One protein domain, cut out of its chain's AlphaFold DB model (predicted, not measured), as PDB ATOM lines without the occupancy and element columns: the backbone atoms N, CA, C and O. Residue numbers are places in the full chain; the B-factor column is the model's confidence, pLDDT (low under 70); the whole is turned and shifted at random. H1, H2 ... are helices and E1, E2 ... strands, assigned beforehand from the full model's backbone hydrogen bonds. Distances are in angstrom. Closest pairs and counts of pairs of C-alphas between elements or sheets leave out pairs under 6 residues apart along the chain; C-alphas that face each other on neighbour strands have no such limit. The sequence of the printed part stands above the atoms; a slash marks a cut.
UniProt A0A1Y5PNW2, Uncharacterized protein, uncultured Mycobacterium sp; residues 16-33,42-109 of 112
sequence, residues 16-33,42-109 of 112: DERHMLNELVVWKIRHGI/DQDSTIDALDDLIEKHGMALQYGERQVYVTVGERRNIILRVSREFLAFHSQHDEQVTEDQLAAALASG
ATOM      1  N   ASP A  16     -30.830  30.975 -40.019       80.75
ATOM      2  CA  ASP A  16     -30.328  31.895 -38.984       80.75
ATOM      3  C   ASP A  16     -29.226  31.250 -38.129       80.75
ATOM      4  O   ASP A  16     -28.161  31.823 -37.917       80.75
ATOM      5  N   GLU A  17     -29.421  29.998 -37.706       82.69
ATOM      6  CA  GLU A  17     -28.433  29.194 -36.982       82.69
ATOM      7  C   GLU A  17     -27.182  28.946 -37.837       82.69
ATOM      8  O   GLU A  17     -26.070  28.917 -37.314       82.69
ATOM      9  N   ARG A  18     -27.339  28.769 -39.156       81.94
ATOM     10  CA  ARG A  18     -26.207  28.633 -40.088       81.94
ATOM     11  C   ARG A  18     -25.474  29.951 -40.299       81.94
ATOM     12  O   ARG A  18     -24.247  29.942 -40.353       81.94
ATOM     13  N   HIS A  19     -26.205  31.055 -40.406       82.38
ATOM     14  CA  HIS A  19     -25.620  32.386 -40.506       82.38
ATOM     15  C   HIS A  19     -24.802  32.704 -39.255       82.38
ATOM     16  O   HIS A  19     -23.610  32.990 -39.358       82.38
ATOM     17  N   MET A  20     -25.398  32.503 -38.079       83.75
ATOM     18  CA  MET A  20     -24.726  32.669 -36.799       83.75
ATOM     19  C   MET A  20     -23.487  31.774 -36.687       83.75
ATOM     20  O   MET A  20     -22.433  32.216 -36.241       83.75
ATOM     21  N   LEU A  21     -23.575  30.513 -37.120       84.81
ATOM     22  CA  LEU A  21     -22.429  29.610 -37.103       84.81
ATOM     23  C   LEU A  21     -21.265  30.137 -37.956       84.81
ATOM     24  O   LEU A  21     -20.118  30.044 -37.526       84.81
ATOM     25  N   ASN A  22     -21.543  30.713 -39.128       82.94
ATOM     26  CA  ASN A  22     -20.510  31.336 -39.957       82.94
ATOM     27  C   ASN A  22     -19.874  32.545 -39.260       82.94
ATOM     28  O   ASN A  22     -18.648  32.659 -39.251       82.94
ATOM     29  N   GLU A  23     -20.671  33.407 -38.622       84.50
ATOM     30  CA  GLU A  23     -20.138  34.534 -37.847       84.50
ATOM     31  C   GLU A  23     -19.243  34.063 -36.693       84.50
ATOM     32  O   GLU A  23     -18.144  34.589 -36.496       84.50
ATOM     33  N   LEU A  24     -19.654  33.007 -35.982       85.50
ATOM     34  CA  LEU A  24     -18.862  32.397 -34.914       85.50
ATOM     35  C   LEU A  24     -17.538  31.819 -35.422       85.50
ATOM     36  O   LEU A  24     -16.523  31.946 -34.738       85.50
ATOM     37  N   VAL A  25     -17.518  31.204 -36.609       86.12
ATOM     38  CA  VAL A  25     -16.276  30.697 -37.220       86.12
ATOM     39  C   VAL A  25     -15.318  31.850 -37.505       86.12
ATOM     40  O   VAL A  25     -14.149  31.781 -37.119       86.12
ATOM     41  N   VAL A  26     -15.805  32.925 -38.131       85.12
ATOM     42  CA  VAL A  26     -14.992  34.113 -38.435       85.12
ATOM     43  C   VAL A  26     -14.446  34.728 -37.148       85.12
ATOM     44  O   VAL A  26     -13.242  34.979 -37.043       85.12
ATOM     45  N   TRP A  27     -15.296  34.911 -36.134       84.12
ATOM     46  CA  TRP A  27     -14.875  35.427 -34.835       84.12
ATOM     47  C   TRP A  27     -13.822  34.532 -34.172       84.12
ATOM     48  O   TRP A  27     -12.779  35.027 -33.741       84.12
ATOM     49  N   LYS A  28     -14.037  33.211 -34.143       83.88
ATOM     50  CA  LYS A  28     -13.123  32.246 -33.517       83.88
ATOM     51  C   LYS A  28     -11.740  32.274 -34.154       83.88
ATOM     52  O   LYS A  28     -10.739  32.240 -33.438       83.88
ATOM     53  N   ILE A  29     -11.672  32.359 -35.482       82.38
ATOM     54  CA  ILE A  29     -10.404  32.450 -36.211       82.38
ATOM     55  C   ILE A  29      -9.694  33.765 -35.872       82.38
ATOM     56  O   ILE A  29      -8.521  33.737 -35.500       82.38
ATOM     57  N   ARG A  30     -10.399  34.903 -35.914       83.31
ATOM     58  CA  ARG A  30      -9.828  36.219 -35.563       83.31
ATOM     59  C   ARG A  30      -9.302  36.244 -34.137       83.31
ATOM     60  O   ARG A  30      -8.147  36.606 -33.917       83.31
ATOM     61  N   HIS A  31     -10.120  35.805 -33.186       79.44
ATOM     62  CA  HIS A  31      -9.757  35.745 -31.778       79.44
ATOM     63  C   HIS A  31      -8.582  34.784 -31.549       79.44
ATOM     64  O   HIS A  31      -7.653  35.097 -30.809       79.44
ATOM     65  N   GLY A  32      -8.570  33.630 -32.220       76.62
ATOM     66  CA  GLY A  32      -7.468  32.673 -32.158       76.62
ATOM     67  C   GLY A  32      -6.149  33.235 -32.695       76.62
ATOM     68  O   GLY A  32      -5.100  33.020 -32.083       76.62
ATOM     69  N   ILE A  33      -6.173  33.980 -33.804       74.62
ATOM     70  CA  ILE A  33      -4.973  34.629 -34.355       74.62
ATOM     71  C   ILE A  33      -4.498  35.749 -33.426       74.62
ATOM     72  O   ILE A  33      -3.309  35.797 -33.101       74.62
ATOM     73  N   ASP A  42      -8.211  41.943 -39.721       81.31
ATOM     74  CA  ASP A  42      -9.460  42.512 -40.213       81.31
ATOM     75  C   ASP A  42     -10.464  41.411 -40.576       81.31
ATOM     76  O   ASP A  42     -10.105  40.271 -40.897       81.31
ATOM     77  N   GLN A  43     -11.749  41.751 -40.489       76.62
ATOM     78  CA  GLN A  43     -12.828  40.808 -40.765       76.62
ATOM     79  C   GLN A  43     -12.802  40.341 -42.221       76.62
ATOM     80  O   GLN A  43     -12.821  39.135 -42.451       76.62
ATOM     81  N   ASP A  44     -12.669  41.269 -43.171       81.69
ATOM     82  CA  ASP A  44     -12.627  40.967 -44.606       81.69
ATOM     83  C   ASP A  44     -11.483  40.004 -44.949       81.69
ATOM     84  O   ASP A  44     -11.712  38.954 -45.539       81.69
ATOM     85  N   SER A  45     -10.273  40.269 -44.443       82.50
ATOM     86  CA  SER A  45      -9.111  39.385 -44.627       82.50
ATOM     87  C   SER A  45      -9.333  37.978 -44.061       82.50
ATOM     88  O   SER A  45      -8.776  37.004 -44.563       82.50
ATOM     89  N   THR A  46     -10.121  37.860 -42.987       81.88
ATOM     90  CA  THR A  46     -10.448  36.554 -42.398       81.88
ATOM     91  C   THR A  46     -11.473  35.809 -43.237       81.88
ATOM     92  O   THR A  46     -11.339  34.601 -43.406       81.88
ATOM     93  N   ILE A  47     -12.480  36.515 -43.757       84.00
ATOM     94  CA  ILE A  47     -13.493  35.942 -44.645       84.00
ATOM     95  C   ILE A  47     -12.824  35.441 -45.925       84.00
ATOM     96  O   ILE A  47     -12.998  34.276 -46.261       84.00
ATOM     97  N   ASP A  48     -11.968  36.253 -46.551       85.19
ATOM     98  CA  ASP A  48     -11.217  35.855 -47.747       85.19
ATOM     99  C   ASP A  48     -10.356  34.612 -47.481       85.19
ATOM    100  O   ASP A  48     -10.376  33.653 -48.247       85.19
ATOM    101  N   ALA A  49      -9.625  34.584 -46.359       81.88
ATOM    102  CA  ALA A  49      -8.810  33.427 -45.987       81.88
ATOM    103  C   ALA A  49      -9.654  32.175 -45.689       81.88
ATOM    104  O   ALA A  49      -9.203  31.055 -45.940       81.88
ATOM    105  N   LEU A  50     -10.856  32.353 -45.136       81.56
ATOM    106  CA  LEU A  50     -11.792  31.270 -44.864       81.56
ATOM    107  C   LEU A  50     -12.366  30.704 -46.164       81.56
ATOM    108  O   LEU A  50     -12.383  29.484 -46.315       81.56
ATOM    109  N   ASP A  51     -12.769  31.557 -47.104       85.19
ATOM    110  CA  ASP A  51     -13.259  31.147 -48.422       85.19
ATOM    111  C   ASP A  51     -12.178  30.390 -49.199       85.19
ATOM    112  O   ASP A  51     -12.427  29.289 -49.693       85.19
ATOM    113  N   ASP A  52     -10.943  30.894 -49.195       84.62
ATOM    114  CA  ASP A  52      -9.779  30.214 -49.769       84.62
ATOM    115  C   ASP A  52      -9.558  28.820 -49.157       84.62
ATOM    116  O   ASP A  52      -9.211  27.852 -49.845       84.62
ATOM    117  N   LEU A  53      -9.726  28.706 -47.837       81.75
ATOM    118  CA  LEU A  53      -9.569  27.454 -47.104       81.75
ATOM    119  C   LEU A  53     -10.701  26.472 -47.437       81.75
ATOM    120  O   LEU A  53     -10.442  25.280 -47.626       81.75
ATOM    121  N   ILE A  54     -11.938  26.963 -47.536       82.00
ATOM    122  CA  ILE A  54     -13.112  26.184 -47.940       82.00
ATOM    123  C   ILE A  54     -12.931  25.677 -49.372       82.00
ATOM    124  O   ILE A  54     -13.170  24.496 -49.620       82.00
ATOM    125  N   GLU A  55     -12.462  26.517 -50.294       84.25
ATOM    126  CA  GLU A  55     -12.236  26.133 -51.689       84.25
ATOM    127  C   GLU A  55     -11.143  25.059 -51.809       84.25
ATOM    128  O   GLU A  55     -11.320  24.057 -52.504       84.25
ATOM    129  N   LYS A  56     -10.028  25.222 -51.086       83.56
ATOM    130  CA  LYS A  56      -8.875  24.307 -51.163       83.56
ATOM    131  C   LYS A  56      -9.106  22.968 -50.476       83.56
ATOM    132  O   LYS A  56      -8.600  21.945 -50.937       83.56
ATOM    133  N   HIS A  57      -9.790  22.972 -49.338       82.62
ATOM    134  CA  HIS A  57      -9.830  21.822 -48.436       82.62
ATOM    135  C   HIS A  57     -11.237  21.288 -48.176       82.62
ATOM    136  O   HIS A  57     -11.375  20.162 -47.694       82.62
ATOM    137  N   GLY A  58     -12.270  22.059 -48.500       81.81
ATOM    138  CA  GLY A  58     -13.643  21.765 -48.128       81.81
ATOM    139  C   GLY A  58     -13.895  22.005 -46.641       81.81
ATOM    140  O   GLY A  58     -13.070  21.702 -45.773       81.81
ATOM    141  N   MET A  59     -15.086  22.514 -46.340       83.31
ATOM    142  CA  MET A  59     -15.608  22.600 -44.983       83.31
ATOM    143  C   MET A  59     -16.786  21.644 -44.834       83.31
ATOM    144  O   MET A  59     -17.639  21.532 -45.712       83.31
ATOM    145  N   ALA A  60     -16.820  20.939 -43.707       83.38
ATOM    146  CA  ALA A  60     -17.884  20.009 -43.379       83.38
ATOM    147  C   ALA A  60     -18.469  20.333 -42.007       83.38
ATOM    148  O   ALA A  60     -17.750  20.468 -41.012       83.38
ATOM    149  N   LEU A  61     -19.797  20.387 -41.972       83.50
ATOM    150  CA  LEU A  61     -20.590  20.511 -40.760       83.50
ATOM    151  C   LEU A  61     -20.902  19.118 -40.228       83.50
ATOM    152  O   LEU A  61     -21.454  18.279 -40.941       83.50
ATOM    153  N   GLN A  62     -20.549  18.869 -38.972       83.81
ATOM    154  CA  GLN A  62     -20.903  17.640 -38.278       83.81
ATOM    155  C   GLN A  62     -21.866  17.948 -37.141       83.81
ATOM    156  O   GLN A  62     -21.653  18.842 -36.324       83.81
ATOM    157  N   TYR A  63     -22.936  17.169 -37.093       81.00
ATOM    158  CA  TYR A  63     -24.004  17.323 -36.125       81.00
ATOM    159  C   TYR A  63     -23.854  16.263 -35.039       81.00
ATOM    160  O   TYR A  63     -24.067  15.079 -35.286       81.00
ATOM    161  N   GLY A  64     -23.490  16.693 -33.836       75.38
ATOM    162  CA  GLY A  64     -23.648  15.901 -32.625       75.38
ATOM    163  C   GLY A  64     -25.037  16.087 -32.015       75.38
ATOM    164  O   GLY A  64     -25.796  16.982 -32.402       75.38
ATOM    165  N   GLU A  65     -25.339  15.258 -31.017       77.81
ATOM    166  CA  GLU A  65     -26.612  15.274 -30.286       77.81
ATOM    167  C   GLU A  65     -26.878  16.639 -29.629       77.81
ATOM    168  O   GLU A  65     -27.971  17.188 -29.746       77.81
ATOM    169  N   ARG A  66     -25.850  17.233 -29.007       80.88
ATOM    170  CA  ARG A  66     -25.950  18.513 -28.277       80.88
ATOM    171  C   ARG A  66     -25.061  19.619 -28.844       80.88
ATOM    172  O   ARG A  66     -25.144  20.761 -28.407       80.88
ATOM    173  N   GLN A  67     -24.209  19.293 -29.812       84.25
ATOM    174  CA  GLN A  67     -23.179  20.198 -30.325       84.25
ATOM    175  C   GLN A  67     -23.066  20.120 -31.840       84.25
ATOM    176  O   GLN A  67     -23.347  19.084 -32.444       84.25
ATOM    177  N   VAL A  68     -22.635  21.218 -32.440       86.25
ATOM    178  CA  VAL A  68     -22.286  21.323 -33.852       86.25
ATOM    179  C   VAL A  68     -20.784  21.518 -33.948       86.25
ATOM    180  O   VAL A  68     -20.204  22.292 -33.188       86.25
ATOM    181  N   TYR A  69     -20.163  20.808 -34.882       86.50
ATOM    182  CA  TYR A  69     -18.740  20.906 -35.158       86.50
ATOM    183  C   TYR A  69     -18.538  21.399 -36.584       86.50
ATOM    184  O   TYR A  69     -19.102  20.845 -37.531       86.50
ATOM    185  N   VAL A  70     -17.694  22.409 -36.740       86.88
ATOM    186  CA  VAL A  70     -17.189  22.858 -38.033       86.88
ATOM    187  C   VAL A  70     -15.817  22.240 -38.221       86.88
ATOM    188  O   VAL A  70     -14.911  22.456 -37.415       86.88
ATOM    189  N   THR A  71     -15.674  21.444 -39.276       86.81
ATOM    190  CA  THR A  71     -14.422  20.760 -39.605       86.81
ATOM    191  C   THR A  71     -13.889  21.200 -40.957       86.81
ATOM    192  O   THR A  71     -14.673  21.458 -41.869       86.81
ATOM    193  N   VAL A  72     -12.565  21.246 -41.097       83.69
ATOM    194  CA  VAL A  72     -11.900  21.584 -42.361       83.69
ATOM    195  C   VAL A  72     -10.902  20.524 -42.797       83.69
ATOM    196  O   VAL A  72     -10.202  19.917 -41.974       83.69
ATOM    197  N   GLY A  73     -10.825  20.339 -44.113       78.94
ATOM    198  CA  GLY A  73      -9.857  19.469 -44.760       78.94
ATOM    199  C   GLY A  73     -10.079  17.982 -44.541       78.94
ATOM    200  O   GLY A  73     -10.930  17.526 -43.777       78.94
ATOM    201  N   GLU A  74      -9.247  17.199 -45.220       70.19
ATOM    202  CA  GLU A  74      -9.363  15.737 -45.276       70.19
ATOM    203  C   GLU A  74      -9.184  15.070 -43.905       70.19
ATOM    204  O   GLU A  74      -9.728  13.997 -43.650       70.19
ATOM    205  N   ARG A  75      -8.457  15.728 -42.992       71.75
ATOM    206  CA  ARG A  75      -8.244  15.260 -41.614       71.75
ATOM    207  C   ARG A  75      -9.382  15.613 -40.655       71.75
ATOM    208  O   ARG A  75      -9.320  15.200 -39.502       71.75
ATOM    209  N   ARG A  76     -10.416  16.334 -41.117       74.31
ATOM    210  CA  ARG A  76     -11.560  16.787 -40.305       74.31
ATOM    211  C   ARG A  76     -11.121  17.527 -39.038       74.31
ATOM    212  O   ARG A  76     -11.646  17.275 -37.955       74.31
ATOM    213  N   ASN A  77     -10.154  18.434 -39.174       81.31
ATOM    214  CA  ASN A  77      -9.712  19.255 -38.050       81.31
ATOM    215  C   ASN A  77     -10.880  20.131 -37.593       81.31
ATOM    216  O   ASN A  77     -11.447  20.854 -38.412       81.31
ATOM    217  N   ILE A  78     -11.243  20.052 -36.313       84.19
ATOM    218  CA  ILE A  78     -12.320  20.859 -35.731       84.19
ATOM    219  C   ILE A  78     -11.799  22.287 -35.560       84.19
ATOM    220  O   ILE A  78     -10.808  22.495 -34.863       84.19
ATOM    221  N   ILE A  79     -12.447  23.247 -36.219       83.75
ATOM    222  CA  ILE A  79     -12.151  24.682 -36.078       83.75
ATOM    223  C   ILE A  79     -13.052  25.313 -35.017       83.75
ATOM    224  O   ILE A  79     -12.626  26.207 -34.290       83.75
ATOM    225  N   LEU A  80     -14.305  24.865 -34.967       86.94
ATOM    226  CA  LEU A  80     -15.310  25.391 -34.060       86.94
ATOM    227  C   LEU A  80     -16.170  24.247 -33.547       86.94
ATOM    228  O   LEU A  80     -16.677  23.435 -34.325       86.94
ATOM    229  N   ARG A  81     -16.381  24.231 -32.242       88.81
ATOM    230  CA  ARG A  81     -17.412  23.453 -31.574       88.81
ATOM    231  C   ARG A  81     -18.350  24.430 -30.891       88.81
ATOM    232  O   ARG A  81     -17.891  25.307 -30.175       88.81
ATOM    233  N   VAL A  82     -19.651  24.280 -31.109       86.75
ATOM    234  CA  VAL A  82     -20.664  25.132 -30.478       86.75
ATOM    235  C   VAL A  82     -21.827  24.298 -29.957       86.75
ATOM    236  O   VAL A  82     -22.231  23.315 -30.588       86.75
ATOM    237  N   SER A  83     -22.369  24.654 -28.793       86.69
ATOM    238  CA  SER A  83     -23.580  24.026 -28.270       86.69
ATOM    239  C   SER A  83     -24.800  24.415 -29.113       86.69
ATOM    240  O   SER A  83     -24.958  25.549 -29.568       86.69
ATOM    241  N   ARG A  84     -25.685  23.447 -29.368       82.19
ATOM    242  CA  ARG A  84     -26.916  23.710 -30.128       82.19
ATOM    243  C   ARG A  84     -27.856  24.643 -29.360       82.19
ATOM    244  O   ARG A  84     -28.589  25.396 -29.983       82.19
ATOM    245  N   GLU A  85     -27.819  24.594 -28.029       82.50
ATOM    246  CA  GLU A  85     -28.575  25.489 -27.147       82.50
ATOM    247  C   GLU A  85     -28.131  26.944 -27.331       82.50
ATOM    248  O   GLU A  85     -28.981  27.810 -27.521       82.50
ATOM    249  N   PHE A  86     -26.819  27.197 -27.394       82.38
ATOM    250  CA  PHE A  86     -26.279  28.524 -27.682       82.38
ATOM    251  C   PHE A  86     -26.723  29.035 -29.058       82.38
ATOM    252  O   PHE A  86     -27.235  30.148 -29.159       82.38
ATOM    253  N   LEU A  87     -26.603  28.206 -30.105       80.88
ATOM    254  CA  LEU A  87     -27.059  28.571 -31.453       80.88
ATOM    255  C   LEU A  87     -28.557  28.884 -31.491       80.88
ATOM    256  O   LEU A  87     -28.949  29.901 -32.049       80.88
ATOM    257  N   ALA A  88     -29.409  28.035 -30.914       79.94
ATOM    258  CA  ALA A  88     -30.854  28.241 -30.973       79.94
ATOM    259  C   ALA A  88     -31.322  29.428 -30.132       79.94
ATOM    260  O   ALA A  88     -32.288  30.082 -30.513       79.94
ATOM    261  N   PHE A  89     -30.652  29.704 -29.012       80.62
ATOM    262  CA  PHE A  89     -30.937  30.881 -28.206       80.62
ATOM    263  C   PHE A  89     -30.565  32.146 -28.981       80.62
ATOM    264  O   PHE A  89     -31.421  32.975 -29.262       80.62
ATOM    265  N   HIS A  90     -29.309  32.268 -29.407       77.31
ATOM    266  CA  HIS A  90     -28.805  33.505 -29.997       77.31
ATOM    267  C   HIS A  90     -29.241  33.738 -31.451       77.31
ATOM    268  O   HIS A  90     -29.393  34.889 -31.831       77.31
ATOM    269  N   SER A  91     -29.532  32.701 -32.243       75.19
ATOM    270  CA  SER A  91     -30.081  32.881 -33.605       75.19
ATOM    271  C   SER A  91     -31.493  33.472 -33.629       75.19
ATOM    272  O   SER A  91     -31.922  33.980 -34.659       75.19
ATOM    273  N   GLN A  92     -32.232  33.406 -32.515       70.94
ATOM    274  CA  GLN A  92     -33.571  33.994 -32.389       70.94
ATOM    275  C   GLN A  92     -33.544  35.440 -31.888       70.94
ATOM    276  O   GLN A  92     -34.577  36.113 -31.882       70.94
ATOM    277  N   HIS A  93     -32.381  35.915 -31.446       63.91
ATOM    278  CA  HIS A  93     -32.186  37.279 -30.994       63.91
ATOM    279  C   HIS A  93     -31.492  38.069 -32.109       63.91
ATOM    280  O   HIS A  93     -30.346  37.808 -32.438       63.91
ATOM    281  N   ASP A  94     -32.184  39.071 -32.661       53.91
ATOM    282  CA  ASP A  94     -31.654  40.019 -33.668       53.91
ATOM    283  C   ASP A  94     -30.471  40.864 -33.126       53.91
ATOM    284  O   ASP A  94     -29.813  41.610 -33.848       53.91
ATOM    285  N   GLU A  95     -30.204  40.770 -31.819       60.66
ATOM    286  CA  GLU A  95     -29.050  41.382 -31.174       60.66
ATOM    287  C   GLU A  95     -27.774  40.623 -31.558       60.66
ATOM    288  O   GLU A  95     -27.588  39.465 -31.182       60.66
ATOM    289  N   GLN A  96     -26.876  41.302 -32.283       64.38
ATOM    290  CA  GLN A  96     -25.526  40.804 -32.541       64.38
ATOM    291  C   GLN A  96     -24.878  40.357 -31.230       64.38
ATOM    292  O   GLN A  96     -24.813  41.123 -30.264       64.38
ATOM    293  N   VAL A  97     -24.378  39.121 -31.204       69.56
ATOM    294  CA  VAL A  97     -23.684  38.605 -30.026       69.56
ATOM    295  C   VAL A  97     -22.431  39.438 -29.792       69.56
ATOM    296  O   VAL A  97     -21.559  39.551 -30.652       69.56
ATOM    297  N   THR A  98     -22.353  40.036 -28.610       76.81
ATOM    298  CA  THR A  98     -21.226  40.890 -28.225       76.81
ATOM    299  C   THR A  98     -19.974  40.058 -27.941       76.81
ATOM    300  O   THR A  98     -20.061  38.895 -27.539       76.81
ATOM    301  N   GLU A  99     -18.789  40.659 -28.087       71.75
ATOM    302  CA  GLU A  99     -17.524  39.983 -27.760       71.75
ATOM    303  C   GLU A  99     -17.485  39.461 -26.315       71.75
ATOM    304  O   GLU A  99     -16.984  38.364 -26.083       71.75
ATOM    305  N   ASP A 100     -18.075  40.183 -25.356       76.62
ATOM    306  CA  ASP A 100     -18.201  39.738 -23.962       76.62
ATOM    307  C   ASP A 100     -19.032  38.452 -23.826       76.62
ATOM    308  O   ASP A 100     -18.668  37.548 -23.071       76.62
ATOM    309  N   GLN A 101     -20.131  38.328 -24.576       78.75
ATOM    310  CA  GLN A 101     -20.951  37.112 -24.577       78.75
ATOM    311  C   GLN A 101     -20.210  35.932 -25.210       78.75
ATOM    312  O   GLN A 101     -20.292  34.814 -24.703       78.75
ATOM    313  N   LEU A 102     -19.446  36.175 -26.276       79.12
ATOM    314  CA  LEU A 102     -18.616  35.147 -26.908       79.12
ATOM    315  C   LEU A 102     -17.469  34.703 -25.993       79.12
ATOM    316  O   LEU A 102     -17.190  33.509 -25.883       79.12
ATOM    317  N   ALA A 103     -16.841  35.640 -25.281       75.75
ATOM    318  CA  ALA A 103     -15.828  35.338 -24.277       75.75
ATOM    319  C   ALA A 103     -16.412  34.536 -23.101       75.75
ATOM    320  O   ALA A 103     -15.793  33.573 -22.643       75.75
ATOM    321  N   ALA A 104     -17.623  34.875 -22.651       78.56
ATOM    322  CA  ALA A 104     -18.335  34.109 -21.632       78.56
ATOM    323  C   ALA A 104     -18.669  32.686 -22.114       78.56
ATOM    324  O   ALA A 104     -18.483  31.736 -21.357       78.56
ATOM    325  N   ALA A 105     -19.081  32.530 -23.375       80.00
ATOM    326  CA  ALA A 105     -19.374  31.234 -23.987       80.00
ATOM    327  C   ALA A 105     -18.119  30.360 -24.190       80.00
ATOM    328  O   ALA A 105     -18.174  29.139 -24.036       80.00
ATOM    329  N   LEU A 106     -16.960  30.968 -24.481       78.94
ATOM    330  CA  LEU A 106     -15.669  30.268 -24.437       78.94
ATOM    331  C   LEU A 106     -15.341  29.795 -23.014       78.94
ATOM    332  O   LEU A 106     -14.873  28.676 -22.826       78.94
ATOM    333  N   ALA A 107     -15.577  30.641 -22.006       77.81
ATOM    334  CA  ALA A 107     -15.283  30.313 -20.613       77.81
ATOM    335  C   ALA A 107     -16.218  29.229 -20.042       77.81
ATOM    336  O   ALA A 107     -15.788  28.445 -19.194       77.81
ATOM    337  N   SER A 108     -17.473  29.163 -20.501       76.12
ATOM    338  CA  SER A 108     -18.443  28.130 -20.110       76.12
ATOM    339  C   SER A 108     -18.248  26.797 -20.844       76.12
ATOM    340  O   SER A 108     -18.779  25.780 -20.399       76.12
ATOM    341  N   GLY A 109     -17.474  26.782 -21.937       77.56
ATOM    342  CA  GLY A 109     -17.302  25.610 -22.803       77.56
ATOM    343  C   GLY A 109     -18.461  25.388 -23.781       77.56
ATOM    344  O   GLY A 109     -18.564  24.313 -24.379       77.56
TER     345      GLY A 109
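Overview. This is residues 16 to 33 and 42 to 109 of the 112 residues of an uncharacterized protein of uncultured Mycobacterium sp (UniProt A0A1Y5PNW2). One helix, H1, runs through the middle, over one face of a small three-stranded sheet, with H2 crossing it on one side and the short H3 packing on its first turns. H4 lies near H1, off the sheet. The printed part has 86 residues, in the order H1 H2 E1 E2 E3 H3 H4; the sheet, E1 E2 E3, is antiparallel and the class is mixed, helices and strands. It is compact, with a radius of gyration of the C-alphas of 12.8 A and spans of 33 by 32 by 23 A.

Along the chain. H1, residues 16 to 33, begins at C-alpha 16 (-30.328, 31.895, -38.984) and is 25.9 A long. H2, residues 43 to 57, measures 20.7 A. E1 is residues 59 to 63, E2 67 to 72 and E3 77 to 83, at 13.3, 16.6 and 17.6 A. H3, residues 84 to 90, spans 10.0 A; H4, residues 99 to 108, spans 14.1 A and ends at C-alpha 108 (-18.443, 28.130, -20.110).

Arrangement. H1 is on the sheet, two layers with a helix on one face, at a height of 8.7 A over E2 and E3; it runs slantwise, only just, at 57 degrees to E2 on the local plane. Its closest C-alphas to E3 are Val 25 and Leu 80, 6.3 A. The strands form a meander, each the antiparallel neighbour of the one before, in hairpins E1-E2, N 62 to O 69 at 2.8 A, and E2-E3, N 70 to O 80 at 2.8 A. With residues 26 to 30 alone H1 touches H2, about perpendicular at 78 degrees, closest C-alphas Val 26 and Thr 46, 6.5 A. With residues 17 to 21 alone it touches H3 at 83 degrees, about perpendicular, closest C-alphas Glu 17 and Leu 87, 5.7 A. H2 and H3 only graze the sheet; H4 is not on it. In H1, H2, H3 and H4 every O i to N i+4 pair is within hydrogen-bond range.

Size, cuts and confidence. The C-alphas of Glu 74 and Glu 95, the two farthest apart, are 35.3 A apart. Residues 34 to 41 are not printed; C-alphas 33 and 42 are 10.8 A apart across this cut. Of the links printed whole, H3 to H4 is short and the others are tight. Residues 93 to 97 have pLDDT under 70.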